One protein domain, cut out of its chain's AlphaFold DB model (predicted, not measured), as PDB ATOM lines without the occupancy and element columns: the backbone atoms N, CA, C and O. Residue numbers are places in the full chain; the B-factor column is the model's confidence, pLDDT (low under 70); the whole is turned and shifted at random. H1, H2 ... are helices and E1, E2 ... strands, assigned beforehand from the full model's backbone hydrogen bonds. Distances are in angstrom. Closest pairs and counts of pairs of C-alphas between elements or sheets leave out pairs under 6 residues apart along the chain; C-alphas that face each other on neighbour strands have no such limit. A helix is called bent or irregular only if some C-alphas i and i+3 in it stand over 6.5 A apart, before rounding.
ATOM      1  N   LEU A   9     -18.727  14.881  16.205       92.94
ATOM      2  CA  LEU A   9     -18.867  15.668  14.981       92.94
ATOM      3  C   LEU A   9     -18.834  17.169  15.268       92.94
ATOM      4  O   LEU A   9     -19.297  17.648  16.301       92.94
ATOM      5  N   THR A  10     -18.328  17.939  14.317       93.75
ATOM      6  CA  THR A  10     -18.413  19.402  14.317       93.75
ATOM      7  C   THR A  10     -19.798  19.876  13.884       93.75
ATOM      8  O   THR A  10     -20.516  19.179  13.167       93.75
ATOM      9  N   ALA A  11     -20.161  21.117  14.228       93.19
ATOM     10  CA  ALA A  11     -21.418  21.717  13.765       93.19
ATOM     11  C   ALA A  11     -21.570  21.665  12.232       93.19
ATOM     12  O   ALA A  11     -22.671  21.492  11.716       93.19
ATOM     13  N   ARG A  12     -20.459  21.790  11.491       93.00
ATOM     14  CA  ARG A  12     -20.464  21.734  10.026       93.00
ATOM     15  C   ARG A  12     -20.843  20.343   9.521       93.00
ATOM     16  O   ARG A  12     -21.701  20.228   8.654       93.00
ATOM     17  N   GLU A  13     -20.248  19.300  10.086       93.69
ATOM     18  CA  GLU A  13     -20.570  17.909   9.742       93.69
ATOM     19  C   GLU A  13     -22.012  17.560  10.106       93.69
ATOM     20  O   GLU A  13     -22.719  16.964   9.298       93.69
ATOM     21  N   VAL A  14     -22.491  18.013  11.267       93.94
ATOM     22  CA  VAL A  14     -23.894  17.827  11.661       93.94
ATOM     23  C   VAL A  14     -24.843  18.514  10.676       93.94
ATOM     24  O   VAL A  14     -25.824  17.902  10.266       93.94
ATOM     25  N   SER A  15     -24.537  19.733  10.212       92.75
ATOM     26  CA  SER A  15     -25.378  20.410   9.207       92.75
ATOM     27  C   SER A  15     -25.430  19.696   7.851       92.75
ATOM     28  O   SER A  15     -26.398  19.864   7.119       92.75
ATOM     29  N   TYR A  16     -24.431  18.872   7.512       91.12
ATOM     30  CA  TYR A  16     -24.513  18.004   6.333       91.12
ATOM     31  C   TYR A  16     -25.415  16.784   6.562       91.12
ATOM     32  O   TYR A  16     -26.014  16.289   5.612       91.12
ATOM     33  N   LEU A  17     -25.519  16.301   7.803       91.00
ATOM     34  CA  LEU A  17     -26.366  15.161   8.168       91.00
ATOM     35  C   LEU A  17     -27.826  15.553   8.427       91.00
ATOM     36  O   LEU A  17     -28.708  14.703   8.336       91.00
ATOM     37  N   TRP A  18     -28.084  16.818   8.756       91.81
ATOM     38  CA  TRP A  18     -29.413  17.359   9.037       91.81
ATOM     39  C   TRP A  18     -29.863  18.299   7.913       91.81
ATOM     40  O   TRP A  18     -29.645  19.513   7.999       91.81
ATOM     41  N   PRO A  19     -30.486  17.768   6.843       80.69
ATOM     42  CA  PRO A  19     -30.938  18.590   5.729       80.69
ATOM     43  C   PRO A  19     -31.936  19.649   6.216       80.69
ATOM     44  O   PRO A  19     -32.921  19.336   6.875       80.69
ATOM     45  N   GLY A  20     -31.658  20.919   5.904       83.50
ATOM     46  CA  GLY A  20     -32.463  22.070   6.336       83.50
ATOM     47  C   GLY A  20     -31.944  22.790   7.587       83.50
ATOM     48  O   GLY A  20     -32.284  23.957   7.793       83.50
ATOM     49  N   VAL A  21     -31.051  22.174   8.372       87.75
ATOM     50  CA  VAL A  21     -30.433  22.827   9.535       87.75
ATOM     51  C   VAL A  21     -29.142  23.527   9.128       87.75
ATOM     52  O   VAL A  21     -28.173  22.913   8.686       87.75
ATOM     53  N   ARG A  22     -29.102  24.849   9.306       89.00
ATOM     54  CA  ARG A  22     -27.893  25.641   9.058       89.00
ATOM     55  C   ARG A  22     -26.883  25.434  10.183       89.00
ATOM     56  O   ARG A  22     -27.251  25.278  11.340       89.00
ATOM     57  N   THR A  23     -25.594  25.536   9.873       90.25
ATOM     58  CA  THR A  23     -24.503  25.307  10.842       90.25
ATOM     59  C   THR A  23     -24.635  26.130  12.134       90.25
ATOM     60  O   THR A  23     -24.308  25.628  13.204       90.25
ATOM     61  N   HIS A  24     -25.157  27.361  12.071       88.81
ATOM     62  CA  HIS A  24     -25.378  28.204  13.255       88.81
ATOM     63  C   HIS A  24     -26.574  27.773  14.118       88.81
ATOM     64  O   HIS A  24     -26.596  28.071  15.307       88.81
ATOM     65  N   SER A  25     -27.566  27.080  13.551       88.88
ATOM     66  CA  SER A  25     -28.734  26.589  14.289       88.88
ATOM     67  C   SER A  25     -28.563  25.154  14.787       88.88
ATOM     68  O   SER A  25     -29.399  24.678  15.554       88.88
ATOM     69  N   VAL A  26     -27.471  24.471  14.417       92.75
ATOM     70  CA  VAL A  26     -27.159  23.111  14.887       92.75
ATOM     71  C   VAL A  26     -27.163  23.027  16.408       92.75
ATOM     72  O   VAL A  26     -27.731  22.087  16.946       92.75
ATOM     73  N   HIS A  27     -26.586  24.011  17.100       92.06
ATOM     74  CA  HIS A  27     -26.498  23.984  18.559       92.06
ATOM     75  C   HIS A  27     -27.880  23.941  19.226       92.06
ATOM     76  O   HIS A  27     -28.137  23.091  20.074       92.06
ATOM     77  N   MET A  28     -28.796  24.808  18.787       90.81
ATOM     78  CA  MET A  28     -30.152  24.872  19.337       90.81
ATOM     79  C   MET A  28     -30.962  23.613  19.016       90.81
ATOM     80  O   MET A  28     -31.645  23.095  19.893       90.81
ATOM     81  N   ASN A  29     -30.842  23.084  17.795       90.75
ATOM     82  CA  ASN A  29     -31.507  21.833  17.416       90.75
ATOM     83  C   ASN A  29     -30.950  20.639  18.206       90.75
ATOM     84  O   ASN A  29     -31.701  19.814  18.717       90.75
ATOM     85  N   ALA A  30     -29.630  20.569  18.377       92.44
ATOM     86  CA  ALA A  30     -28.988  19.531  19.172       92.44
ATOM     87  C   ALA A  30     -29.456  19.554  20.635       92.44
ATOM     88  O   ALA A  30     -29.717  18.494  21.201       92.44
ATOM     89  N   LEU A  31     -29.622  20.742  21.227       92.12
ATOM     90  CA  LEU A  31     -30.197  20.894  22.566       92.12
ATOM     91  C   LEU A  31     -31.661  20.441  22.614       92.12
ATOM     92  O   LEU A  31     -32.025  19.678  23.505       92.12
ATOM     93  N   ALA A  32     -32.481  20.870  21.649       91.06
ATOM     94  CA  ALA A  32     -33.907  20.539  21.594       91.06
ATOM     95  C   ALA A  32     -34.168  19.024  21.520       91.06
ATOM     96  O   ALA A  32     -35.122  18.531  22.117       91.06
ATOM     97  N   HIS A  33     -33.287  18.280  20.847       91.06
ATOM     98  CA  HIS A  33     -33.411  16.832  20.674       91.06
ATOM     99  C   HIS A  33     -32.508  15.998  21.602       91.06
ATOM    100  O   HIS A  33     -32.361  14.791  21.401       91.06
ATOM    101  N   GLY A  34     -31.889  16.615  22.614       91.88
ATOM    102  CA  GLY A  34     -31.110  15.899  23.630       91.88
ATOM    103  C   GLY A  34     -29.846  15.211  23.100       91.88
ATOM    104  O   GLY A  34     -29.464  14.149  23.590       91.88
ATOM    105  N   VAL A  35     -29.198  15.787  22.086       93.56
ATOM    106  CA  VAL A  35     -27.923  15.287  21.552       93.56
ATOM    107  C   VAL A  35     -26.803  15.570  22.551       93.56
ATOM    108  O   VAL A  35     -26.638  16.708  22.993       93.56
ATOM    109  N   ARG A  36     -25.992  14.560  22.891       93.94
ATOM    110  CA  ARG A  36     -24.843  14.762  23.787       93.94
ATOM    111  C   ARG A  36     -23.762  15.608  23.125       93.94
ATOM    112  O   ARG A  36     -23.459  15.446  21.942       93.94
ATOM    113  N   MET A  37     -23.159  16.487  23.919       93.38
ATOM    114  CA  MET A  37     -22.162  17.454  23.467       93.38
ATOM    115  C   MET A  37     -20.928  17.406  24.359       93.38
ATOM    116  O   MET A  37     -21.037  17.194  25.565       93.38
ATOM    117  N   ALA A  38     -19.769  17.643  23.758       91.69
ATOM    118  CA  ALA A  38     -18.522  17.896  24.462       91.69
ATOM    119  C   ALA A  38     -18.021  19.294  24.102       91.69
ATOM    120  O   ALA A  38     -18.084  19.702  22.939       91.69
ATOM    121  N   THR A  39     -17.516  20.015  25.097       92.12
ATOM    122  CA  THR A  39     -16.932  21.342  24.910       92.12
ATOM    123  C   THR A  39     -15.459  21.276  25.267       92.12
ATOM    124  O   THR A  39     -15.110  21.106  26.431       92.12
ATOM    125  N   ASP A  40     -14.607  21.443  24.262       89.94
ATOM    126  CA  ASP A  40     -13.170  21.591  24.452       89.94
ATOM    127  C   ASP A  40     -12.880  23.073  24.681       89.94
ATOM    128  O   ASP A  40     -13.215  23.898  23.828       89.94
ATOM    129  N   SER A  41     -12.248  23.427  25.796       91.06
ATOM    130  CA  SER A  41     -11.795  24.797  26.059       91.06
ATOM    131  C   SER A  41     -10.285  24.844  26.235       91.06
ATOM    132  O   SER A  41      -9.720  23.988  26.915       91.06
ATOM    133  N   TRP A  42      -9.634  25.859  25.673       92.88
ATOM    134  CA  TRP A  42      -8.197  26.077  25.827       92.88
ATOM    135  C   TRP A  42      -7.873  27.564  25.980       92.88
ATOM    136  O   TRP A  42      -8.590  28.437  25.486       92.88
ATOM    137  N   LEU A  43      -6.775  27.845  26.682       94.81
ATOM    138  CA  LEU A  43      -6.232  29.193  26.825       94.81
ATOM    139  C   LEU A  43      -5.628  29.672  25.502       94.81
ATOM    140  O   LEU A  43      -4.919  28.935  24.817       94.81
ATOM    141  N   THR A  44      -5.890  30.928  25.167       93.62
ATOM    142  CA  THR A  44      -5.280  31.653  24.055       93.62
ATOM    143  C   THR A  44      -4.580  32.902  24.580       93.62
ATOM    144  O   THR A  44      -4.802  33.336  25.709       93.62
ATOM    145  N   THR A  45      -3.750  33.527  23.748       92.12
ATOM    146  CA  THR A  45      -3.035  34.765  24.099       92.12
ATOM    147  C   THR A  45      -3.974  35.921  24.467       92.12
ATOM    148  O   THR A  45      -3.559  36.854  25.145       92.12
ATOM    149  N   THR A  46      -5.232  35.874  24.021       91.62
ATOM    150  CA  THR A  46      -6.246  36.917  24.232       91.62
ATOM    151  C   THR A  46      -7.361  36.508  25.199       91.62
ATOM    152  O   THR A  46      -8.276  37.298  25.423       91.62
ATOM    153  N   GLY A  47      -7.319  35.300  25.779       91.62
ATOM    154  CA  GLY A  47      -8.342  34.822  26.712       91.62
ATOM    155  C   GLY A  47      -8.587  33.316  26.628       91.62
ATOM    156  O   GLY A  47      -7.653  32.521  26.664       91.62
ATOM    157  N   TYR A  48      -9.858  32.920  26.546       91.75
ATOM    158  CA  TYR A  48     -10.277  31.522  26.431       91.75
ATOM    159  C   TYR A  48     -11.003  31.289  25.108       91.75
ATOM    160  O   TYR A  48     -11.925  32.026  24.756       91.75
ATOM    161  N   ALA A  49     -10.614  30.235  24.398       91.25
ATOM    162  CA  ALA A  49     -11.346  29.721  23.251       91.25
ATOM    163  C   ALA A  49     -12.080  28.434  23.630       91.25
ATOM    164  O   ALA A  49     -11.653  27.695  24.520       91.25
ATOM    165  N   HIS A  50     -13.189  28.167  22.945       90.88
ATOM    166  CA  HIS A  50     -13.962  26.947  23.120       90.88
ATOM    167  C   HIS A  50     -14.424  26.391  21.773       90.88
ATOM    168  O   HIS A  50     -14.651  27.133  20.814       90.88
ATOM    169  N   LYS A  51     -14.585  25.071  21.704       90.94
ATOM    170  CA  LYS A  51     -15.116  24.354  20.548       90.94
ATOM    171  C   LYS A  51     -16.073  23.272  21.015       90.94
ATOM    172  O   LYS A  51     -15.706  22.411  21.804       90.94
ATOM    173  N   VAL A  52     -17.289  23.310  20.485       92.88
ATOM    174  CA  VAL A  52     -18.329  22.321  20.779       92.88
ATOM    175  C   VAL A  52     -18.307  21.219  19.722       92.88
ATOM    176  O   VAL A  52     -18.203  21.503  18.522       92.88
ATOM    177  N   ARG A  53     -18.426  19.968  20.162       94.44
ATOM    178  CA  ARG A  53     -18.613  18.783  19.318       94.44
ATOM    179  C   ARG A  53     -19.843  17.996  19.765       94.44
ATOM    180  O   ARG A  53     -20.236  18.061  20.926       94.44
ATOM    181  N   TYR A  54     -20.442  17.264  18.834       94.44
ATOM    182  CA  TYR A  54     -21.733  16.591  18.981       94.44
ATOM    183  C   TYR A  54     -21.575  15.084  18.795       94.44
ATOM    184  O   TYR A  54     -20.898  14.649  17.867       94.44
ATOM    185  N   ASN A  55     -22.214  14.275  19.634       94.62
ATOM    186  CA  ASN A  55     -22.149  12.822  19.517       94.62
ATOM    187  C   ASN A  55     -22.787  12.332  18.199       94.62
ATOM    188  O   ASN A  55     -23.941  12.638  17.900       94.62
ATOM    189  N   ALA A  56     -22.037  11.564  17.411       93.25
ATOM    190  CA  ALA A  56     -22.422  11.129  16.072       93.25
ATOM    191  C   ALA A  56     -23.628  10.181  16.072       93.25
ATOM    192  O   ALA A  56     -24.469  10.273  15.176       93.25
ATOM    193  N   ASP A  57     -23.728   9.289  17.060       92.31
ATOM    194  CA  ASP A  57     -24.825   8.321  17.145       92.31
ATOM    195  C   ASP A  57     -26.140   9.023  17.483       92.31
ATOM    196  O   ASP A  57     -27.161   8.778  16.838       92.31
ATOM    197  N   ASP A  58     -26.099   9.961  18.432       93.06
ATOM    198  CA  ASP A  58     -27.258  10.784  18.764       93.06
ATOM    199  C   ASP A  58     -27.688  11.635  17.557       93.06
ATOM    200  O   ASP A  58     -28.872  11.671  17.225       93.06
ATOM    201  N   VAL A  59     -26.734  12.249  16.843       93.19
ATOM    202  CA  VAL A  59     -26.999  13.041  15.627       93.19
ATOM    203  C   VAL A  59     -27.698  12.209  14.551       93.19
ATOM    204  O   VAL A  59     -28.673  12.670  13.956       93.19
ATOM    205  N   ARG A  60     -27.233  10.979  14.306       92.06
ATOM    206  CA  ARG A  60     -27.837  10.072  13.318       92.06
ATOM    207  C   ARG A  60     -29.222   9.599  13.741       92.06
ATOM    208  O   ARG A  60     -30.120   9.555  12.907       92.06
ATOM    209  N   ARG A  61     -29.410   9.279  15.025       91.25
ATOM    210  CA  ARG A  61     -30.707   8.848  15.571       91.25
ATOM    211  C   ARG A  61     -31.766   9.946  15.460       91.25
ATOM    212  O   ARG A  61     -32.927   9.654  15.194       91.25
ATOM    213  N   VAL A  62     -31.362  11.192  15.677       91.00
ATOM    214  CA  VAL A  62     -32.243  12.365  15.709       91.00
ATOM    215  C   VAL A  62     -32.503  12.950  14.314       91.00
ATOM    216  O   VAL A  62     -33.532  13.587  14.105       91.00
ATOM    217  N   ALA A  63     -31.632  12.693  13.332       88.88
ATOM    218  CA  ALA A  63     -31.770  13.184  11.957       88.88
ATOM    219  C   ALA A  63     -33.189  13.069  11.343       88.88
ATOM    220  O   ALA A  63     -33.655  14.066  10.790       88.88
ATOM    221  N   PRO A  64     -33.922  11.937  11.449       85.25
ATOM    222  CA  PRO A  64     -35.286  11.851  10.920       85.25
ATOM    223  C   PRO A  64     -36.288  12.766  11.639       85.25
ATOM    224  O   PRO A  64     -37.226  13.242  11.010       85.25
ATOM    225  N   GLN A  65     -36.097  13.035  12.934       85.56
ATOM    226  CA  GLN A  65     -36.970  13.923  13.714       85.56
ATOM    227  C   GLN A  65     -36.743  15.381  13.314       85.56
ATOM    228  O   GLN A  65     -37.696  16.107  13.057       85.56
ATOM    229  N   VAL A  66     -35.476  15.768  13.169       83.81
ATOM    230  CA  VAL A  66     -35.071  17.100  12.704       83.81
ATOM    231  C   VAL A  66     -35.557  17.370  11.279       83.81
ATOM    232  O   VAL A  66     -36.006  18.469  10.979       83.81
ATOM    233  N   ALA A  67     -35.512  16.367  10.398       79.19
ATOM    234  CA  ALA A  67     -36.033  16.489   9.038       79.19
ATOM    235  C   ALA A  67     -37.572  16.580   8.981       79.19
ATOM    236  O   ALA A  67     -38.118  17.098   8.007       79.19
ATOM    237  N   ALA A  68     -38.271  16.059   9.996       75.94
ATOM    238  CA  ALA A  68     -39.728  16.087  10.084       75.94
ATOM    239  C   ALA A  68     -40.273  17.387  10.697       75.94
ATOM    240  O   ALA A  68     -41.460  17.681  10.525       75.94
ATOM    241  N   GLU A  69     -39.448  18.174  11.393       68.81
ATOM    242  CA  GLU A  69     -39.873  19.483  11.877       68.81
ATOM    243  C   GLU A  69     -40.017  20.457  10.698       68.81
ATOM    244  O   GLU A  69     -39.050  20.733   9.980       68.81
ATOM    245  N   PRO A  70     -41.224  21.001  10.453       54.41
ATOM    246  CA  PRO A  70     -41.402  21.972   9.390       54.41
ATOM    247  C   PRO A  70     -40.566  23.208   9.715       54.41
ATOM    248  O   PRO A  70     -40.553  23.656  10.861       54.41
ATOM    249  N   LEU A  71     -39.922  23.771   8.685       54.78
ATOM    250  CA  LEU A  71     -39.201  25.048   8.676       54.78
ATOM    251  C   LEU A  71     -40.113  26.195   9.153       54.78
ATOM    252  O   LEU A  71     -40.529  27.053   8.376       54.78
ATOM    253  N   LYS A  72     -40.448  26.240  10.442       49.56
ATOM    254  CA  LYS A  72     -41.061  27.392  11.093       49.56
ATOM    255  C   LYS A  72     -39.947  28.402  11.304       49.56
ATOM    256  O   LYS A  72     -39.439  28.596  12.404       49.56
ATOM    257  N   GLY A  73     -39.567  29.061  10.210       54.09
ATOM    258  CA  GLY A  73     -39.010  30.400  10.320       54.09
ATOM    259  C   GLY A  73     -39.969  31.226  11.182       54.09
ATOM    260  O   GLY A  73     -41.186  31.034  11.062       54.09
ATOM    261  N   PRO A  74     -39.468  32.080  12.091       49.59
ATOM    262  CA  PRO A  74     -40.337  32.911  12.904       49.59
ATOM    263  C   PRO A  74     -41.231  33.695  11.947       49.59
ATOM    264  O   PRO A  74     -40.750  34.515  11.167       49.59
ATOM    265  N   SER A  75     -42.526  33.378  11.949       52.53
ATOM    266  CA  SER A  75     -43.511  34.153  11.214       52.53
ATOM    267  C   SER A  75     -43.399  35.567  11.763       52.53
ATOM    268  O   SER A  75     -43.717  35.805  12.921       52.53
ATOM    269  N   GLN A  76     -42.853  36.480  10.964       55.12
ATOM    270  CA  GLN A  76     -42.650  37.894  11.294       55.12
ATOM    271  C   GLN A  76     -43.979  38.675  11.288       55.12
ATOM    272  O   GLN A  76     -44.040  39.849  11.642       55.12
ATOM    273  N   VAL A  77     -45.058  37.995  10.902       59.12
ATOM    274  CA  VAL A  77     -46.399  38.531  10.691       59.12
ATOM    275  C   VAL A  77     -47.121  38.999  11.975       59.12
ATOM    276  O   VAL A  77     -47.819  40.011  11.889       59.12
ATOM    277  N   PRO A  78     -46.970  38.389  13.175       61.56
ATOM    278  CA  PRO A  78     -47.755  38.798  14.337       61.56
ATOM    279  C   PRO A  78     -47.293  40.137  14.933       61.56
ATOM    280  O   PRO A  78     -48.126  40.880  15.441       61.56
ATOM    281  N   CYS A  79     -46.010  40.509  14.818       60.47
ATOM    282  CA  CYS A  79     -45.520  41.793  15.345       60.47
ATOM    283  C   CYS A  79     -45.932  42.991  14.474       60.47
ATOM    284  O   CYS A  79     -46.291  44.041  15.003       60.47
ATOM    285  N   CYS A  80     -45.921  42.848  13.144       65.31
ATOM    286  CA  CYS A  80     -46.333  43.925  12.239       65.31
ATOM    287  C   CYS A  80     -47.833  44.232  12.351       65.31
ATOM    288  O   CYS A  80     -48.218  45.398  12.333       65.31
ATOM    289  N   LEU A  81     -48.673  43.206  12.535       67.50
ATOM    290  CA  LEU A  81     -50.107  43.391  12.782       67.50
ATOM    291  C   LEU A  81     -50.373  44.159  14.083       67.50
ATOM    292  O   LEU A  81     -51.222  45.046  14.106       67.50
ATOM    293  N   LEU A  82     -49.613  43.871  15.142       68.25
ATOM    294  CA  LEU A  82     -49.746  44.537  16.440       68.25
ATOM    295  C   LEU A  82     -49.335  46.021  16.366       68.25
ATOM    296  O   LEU A  82     -50.002  46.877  16.945       68.25
ATOM    297  N   LEU A  83     -48.299  46.337  15.580       71.69
ATOM    298  CA  LEU A  83     -47.886  47.716  15.296       71.69
ATOM    299  C   LEU A  83     -48.941  48.492  14.495       71.69
ATOM    300  O   LEU A  83     -49.233  49.635  14.836       71.69
ATOM    301  N   ILE A  84     -49.548  47.882  13.470       74.31
ATOM    302  CA  ILE A  84     -50.615  48.528  12.687       74.31
ATOM    303  C   ILE A  84     -51.810  48.874  13.588       74.31
ATOM    304  O   ILE A  84     -52.357  49.971  13.490       74.31
ATOM    305  N   LEU A  85     -52.182  47.970  14.498       70.19
ATOM    306  CA  LEU A  85     -53.313  48.156  15.410       70.19
ATOM    307  C   LEU A  85     -53.052  49.275  16.436       70.19
ATOM    308  O   LEU A  85     -53.929  50.103  16.679       70.19
ATOM    309  N   LEU A  86     -51.827  49.349  16.972       73.38
ATOM    310  CA  LEU A  86     -51.394  50.417  17.884       73.38
ATOM    311  C   LEU A  86     -51.343  51.796  17.221       73.38
ATOM    312  O   LEU A  86     -51.599  52.793  17.888       73.38
ATOM    313  N   ILE A  87     -51.020  51.863  15.928       75.25
ATOM    314  CA  ILE A  87     -50.993  53.125  15.184       75.25
ATOM    315  C   ILE A  87     -52.417  53.541  14.805       75.25
ATOM    316  O   ILE A  87     -52.796  54.684  15.031       75.25
ATOM    317  N   ALA A  88     -53.233  52.634  14.267       71.62
ATOM    318  CA  ALA A  88     -54.564  52.973  13.763       71.62
ATOM    319  C   ALA A  88     -55.548  53.400  14.869       71.62
ATOM    320  O   ALA A  88     -56.354  54.305  14.649       71.62
ATOM    321  N   GLY A  89     -55.466  52.800  16.064       71.12
ATOM    322  CA  GLY A  89     -56.331  53.123  17.207       71.12
ATOM    323  C   GLY A  89     -56.395  54.621  17.562       71.12
ATOM    324  O   GLY A  89     -57.489  55.191  17.544       71.12
ATOM    325  N   PRO A  90     -55.261  55.292  17.844       72.31
ATOM    326  CA  PRO A  90     -55.252  56.716  18.175       72.31
ATOM    327  C   PRO A  90     -55.696  57.618  17.015       72.31
ATOM    328  O   PRO A  90     -56.331  58.638  17.273       72.31
ATOM    329  N   PHE A  91     -55.448  57.251  15.750       72.69
ATOM    330  CA  PHE A  91     -55.938  58.029  14.600       72.69
ATOM    331  C   PHE A  91     -57.462  57.967  14.456       72.69
ATOM    332  O   PHE A  91     -58.093  58.993  14.200       72.69
ATOM    333  N   VAL A  92     -58.065  56.793  14.660       72.81
ATOM    334  CA  VAL A  92     -59.527  56.634  14.620       72.81
ATOM    335  C   VAL A  92     -60.182  57.377  15.787       72.81
ATOM    336  O   VAL A  92     -61.154  58.102  15.582       72.81
ATOM    337  N   TRP A  93     -59.618  57.267  16.993       73.88
ATOM    338  CA  TRP A  93     -60.088  58.016  18.162       73.88
ATOM    339  C   TRP A  93     -60.028  59.535  17.938       73.88
ATOM    340  O   TRP A  93     -60.997  60.249  18.201       73.88
ATOM    341  N   LEU A  94     -58.914  60.035  17.393       69.75
ATOM    342  CA  LEU A  94     -58.730  61.456  17.098       69.75
ATOM    343  C   LEU A  94     -59.724  61.957  16.036       69.75
ATOM    344  O   LEU A  94     -60.306  63.027  16.205       69.75
ATOM    345  N   ALA A  95     -59.967  61.180  14.978       72.44
ATOM    346  CA  ALA A  95     -60.930  61.533  13.935       72.44
ATOM    347  C   ALA A  95     -62.363  61.658  14.482       72.44
ATOM    348  O   ALA A  95     -63.065  62.614  14.152       72.44
ATOM    349  N   ILE A  96     -62.781  60.745  15.367       72.25
ATOM    350  CA  ILE A  96     -64.103  60.797  16.014       72.25
ATOM    351  C   ILE A  96     -64.239  62.058  16.876       72.25
ATOM    352  O   ILE A  96     -65.274  62.727  16.829       72.25
ATOM    353  N   HIS A  97     -63.196  62.426  17.624       67.19
ATOM    354  CA  HIS A  97     -63.204  63.636  18.447       67.19
ATOM    355  C   HIS A  97     -63.218  64.929  17.625       67.19
ATOM    356  O   HIS A  97     -63.902  65.874  18.011       67.19
ATOM    357  N   ILE A  98     -62.522  64.979  16.486       67.94
ATOM    358  CA  ILE A  98     -62.544  66.148  15.593       67.94
ATOM    359  C   ILE A  98     -63.931  66.321  14.959       67.94
ATOM    360  O   ILE A  98     -64.445  67.435  14.929       67.94
ATOM    361  N   VAL A  99     -64.561  65.235  14.496       62.38
ATOM    362  CA  VAL A  99     -65.910  65.278  13.900       62.38
ATOM    363  C   VAL A  99     -66.986  65.598  14.943       62.38
ATOM    364  O   VAL A  99     -67.925  66.330  14.655       62.38
ATOM    365  N   SER A 100     -66.839  65.098  16.172       59.56
ATOM    366  CA  SER A 100     -67.782  65.395  17.260       59.56
ATOM    367  C   SER A 100     -67.581  66.799  17.846       59.56
ATOM    368  O   SER A 100     -68.531  67.402  18.333       59.56
ATOM    369  N   GLY A 101     -66.356  67.338  17.791       55.31
ATOM    370  CA  GLY A 101     -66.015  68.680  18.273       55.31
ATOM    371  C   GLY A 101     -66.315  69.812  17.284       55.31
ATOM    372  O   GLY A 101     -66.516  70.944  17.710       55.31
ATOM    373  N   SER A 102     -66.394  69.532  15.979       55.09
ATOM    374  CA  SER A 102     -66.736  70.525  14.944       55.09
ATOM    375  C   SER A 102     -68.246  70.708  14.724       55.09
ATOM    376  O   SER A 102     -68.656  71.517  13.894       55.09
ATOM    377  N   GLY A 103     -69.079  69.983  15.478       54.19
ATOM    378  CA  GLY A 103     -70.535  69.969  15.335       54.19
ATOM    379  C   GLY A 103     -71.324  70.977  16.178       54.19
ATOM    380  O   GLY A 103     -72.550  70.923  16.132       54.19
TER     381      GLY A 103
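What this domain is: This is residues 9 to 103 of the 107 residues of an uncharacterized protein of Streptomyces sp. XY332 (UniProt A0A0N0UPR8). What shape do these atoms make? A small head of three helices, H1, H2 and H3, packs together at the base of the hairpin E1 and E2, whose residues 43 to 48 stick out. A long arm, residues 72 to 103 with helix H4, also sticks out and makes most of the length. What is it built of? The printed part has 95 residues with H1, H2, E1, E2, H3 and H4 in that order, its two strands antiparallel, class mixed, helices and strands; it is extended, with a radius of gyration of the C-alphas of 24.6 A and spans of 76 by 41 by 18 A.

Where its parts are: Where do the elements lie? H1, residues 11 to 17, begins at C-alpha 11 (-21.418, 21.717, 13.765); H2 is residues 26 to 32, E1 37 to 44, 22.1 A long, and E2 47 to 55, 27.0 A. H3, residues 56 to 68, is 19.0 A long and irregular, with C-alphas 61 and 64 7.2 A apart. Where is H4? It is residues 77 to 101, 36.8 A long, ending at C-alpha 101 (-66.015, 68.680, 18.273), and is neither bent nor irregular, but only just: C-alphas 87 and 90 are 6.3 A apart.

How they stand to each other: What does H1 touch? It touches H2, about perpendicular at 76 degrees, closest C-alphas Ala 11 and Val 26, 6.0 A. H3 touches it with residues 59 to 63 alone, closest C-alphas Leu 17 and Ala 63, 6.9 A. How do the backbones pair? In the hairpin N 40 and O 51 are 2.9 A apart, within hydrogen-bond range. Every O i to N i+4 pair is within range in H1 and H2, 7 of 9 in H3 and 19 of 21 in H4. What of H4? It touches no helix and is apart from E1 and E2.

The domain as a whole: How large is it? The two C-alphas farthest apart, those of Leu 43 and Gly 103, are 77.0 A apart. Is it whole and sure? The printed part has no cut and no long link; pLDDT is under 70 at residues 69 to 82, 94 and 97 to 103.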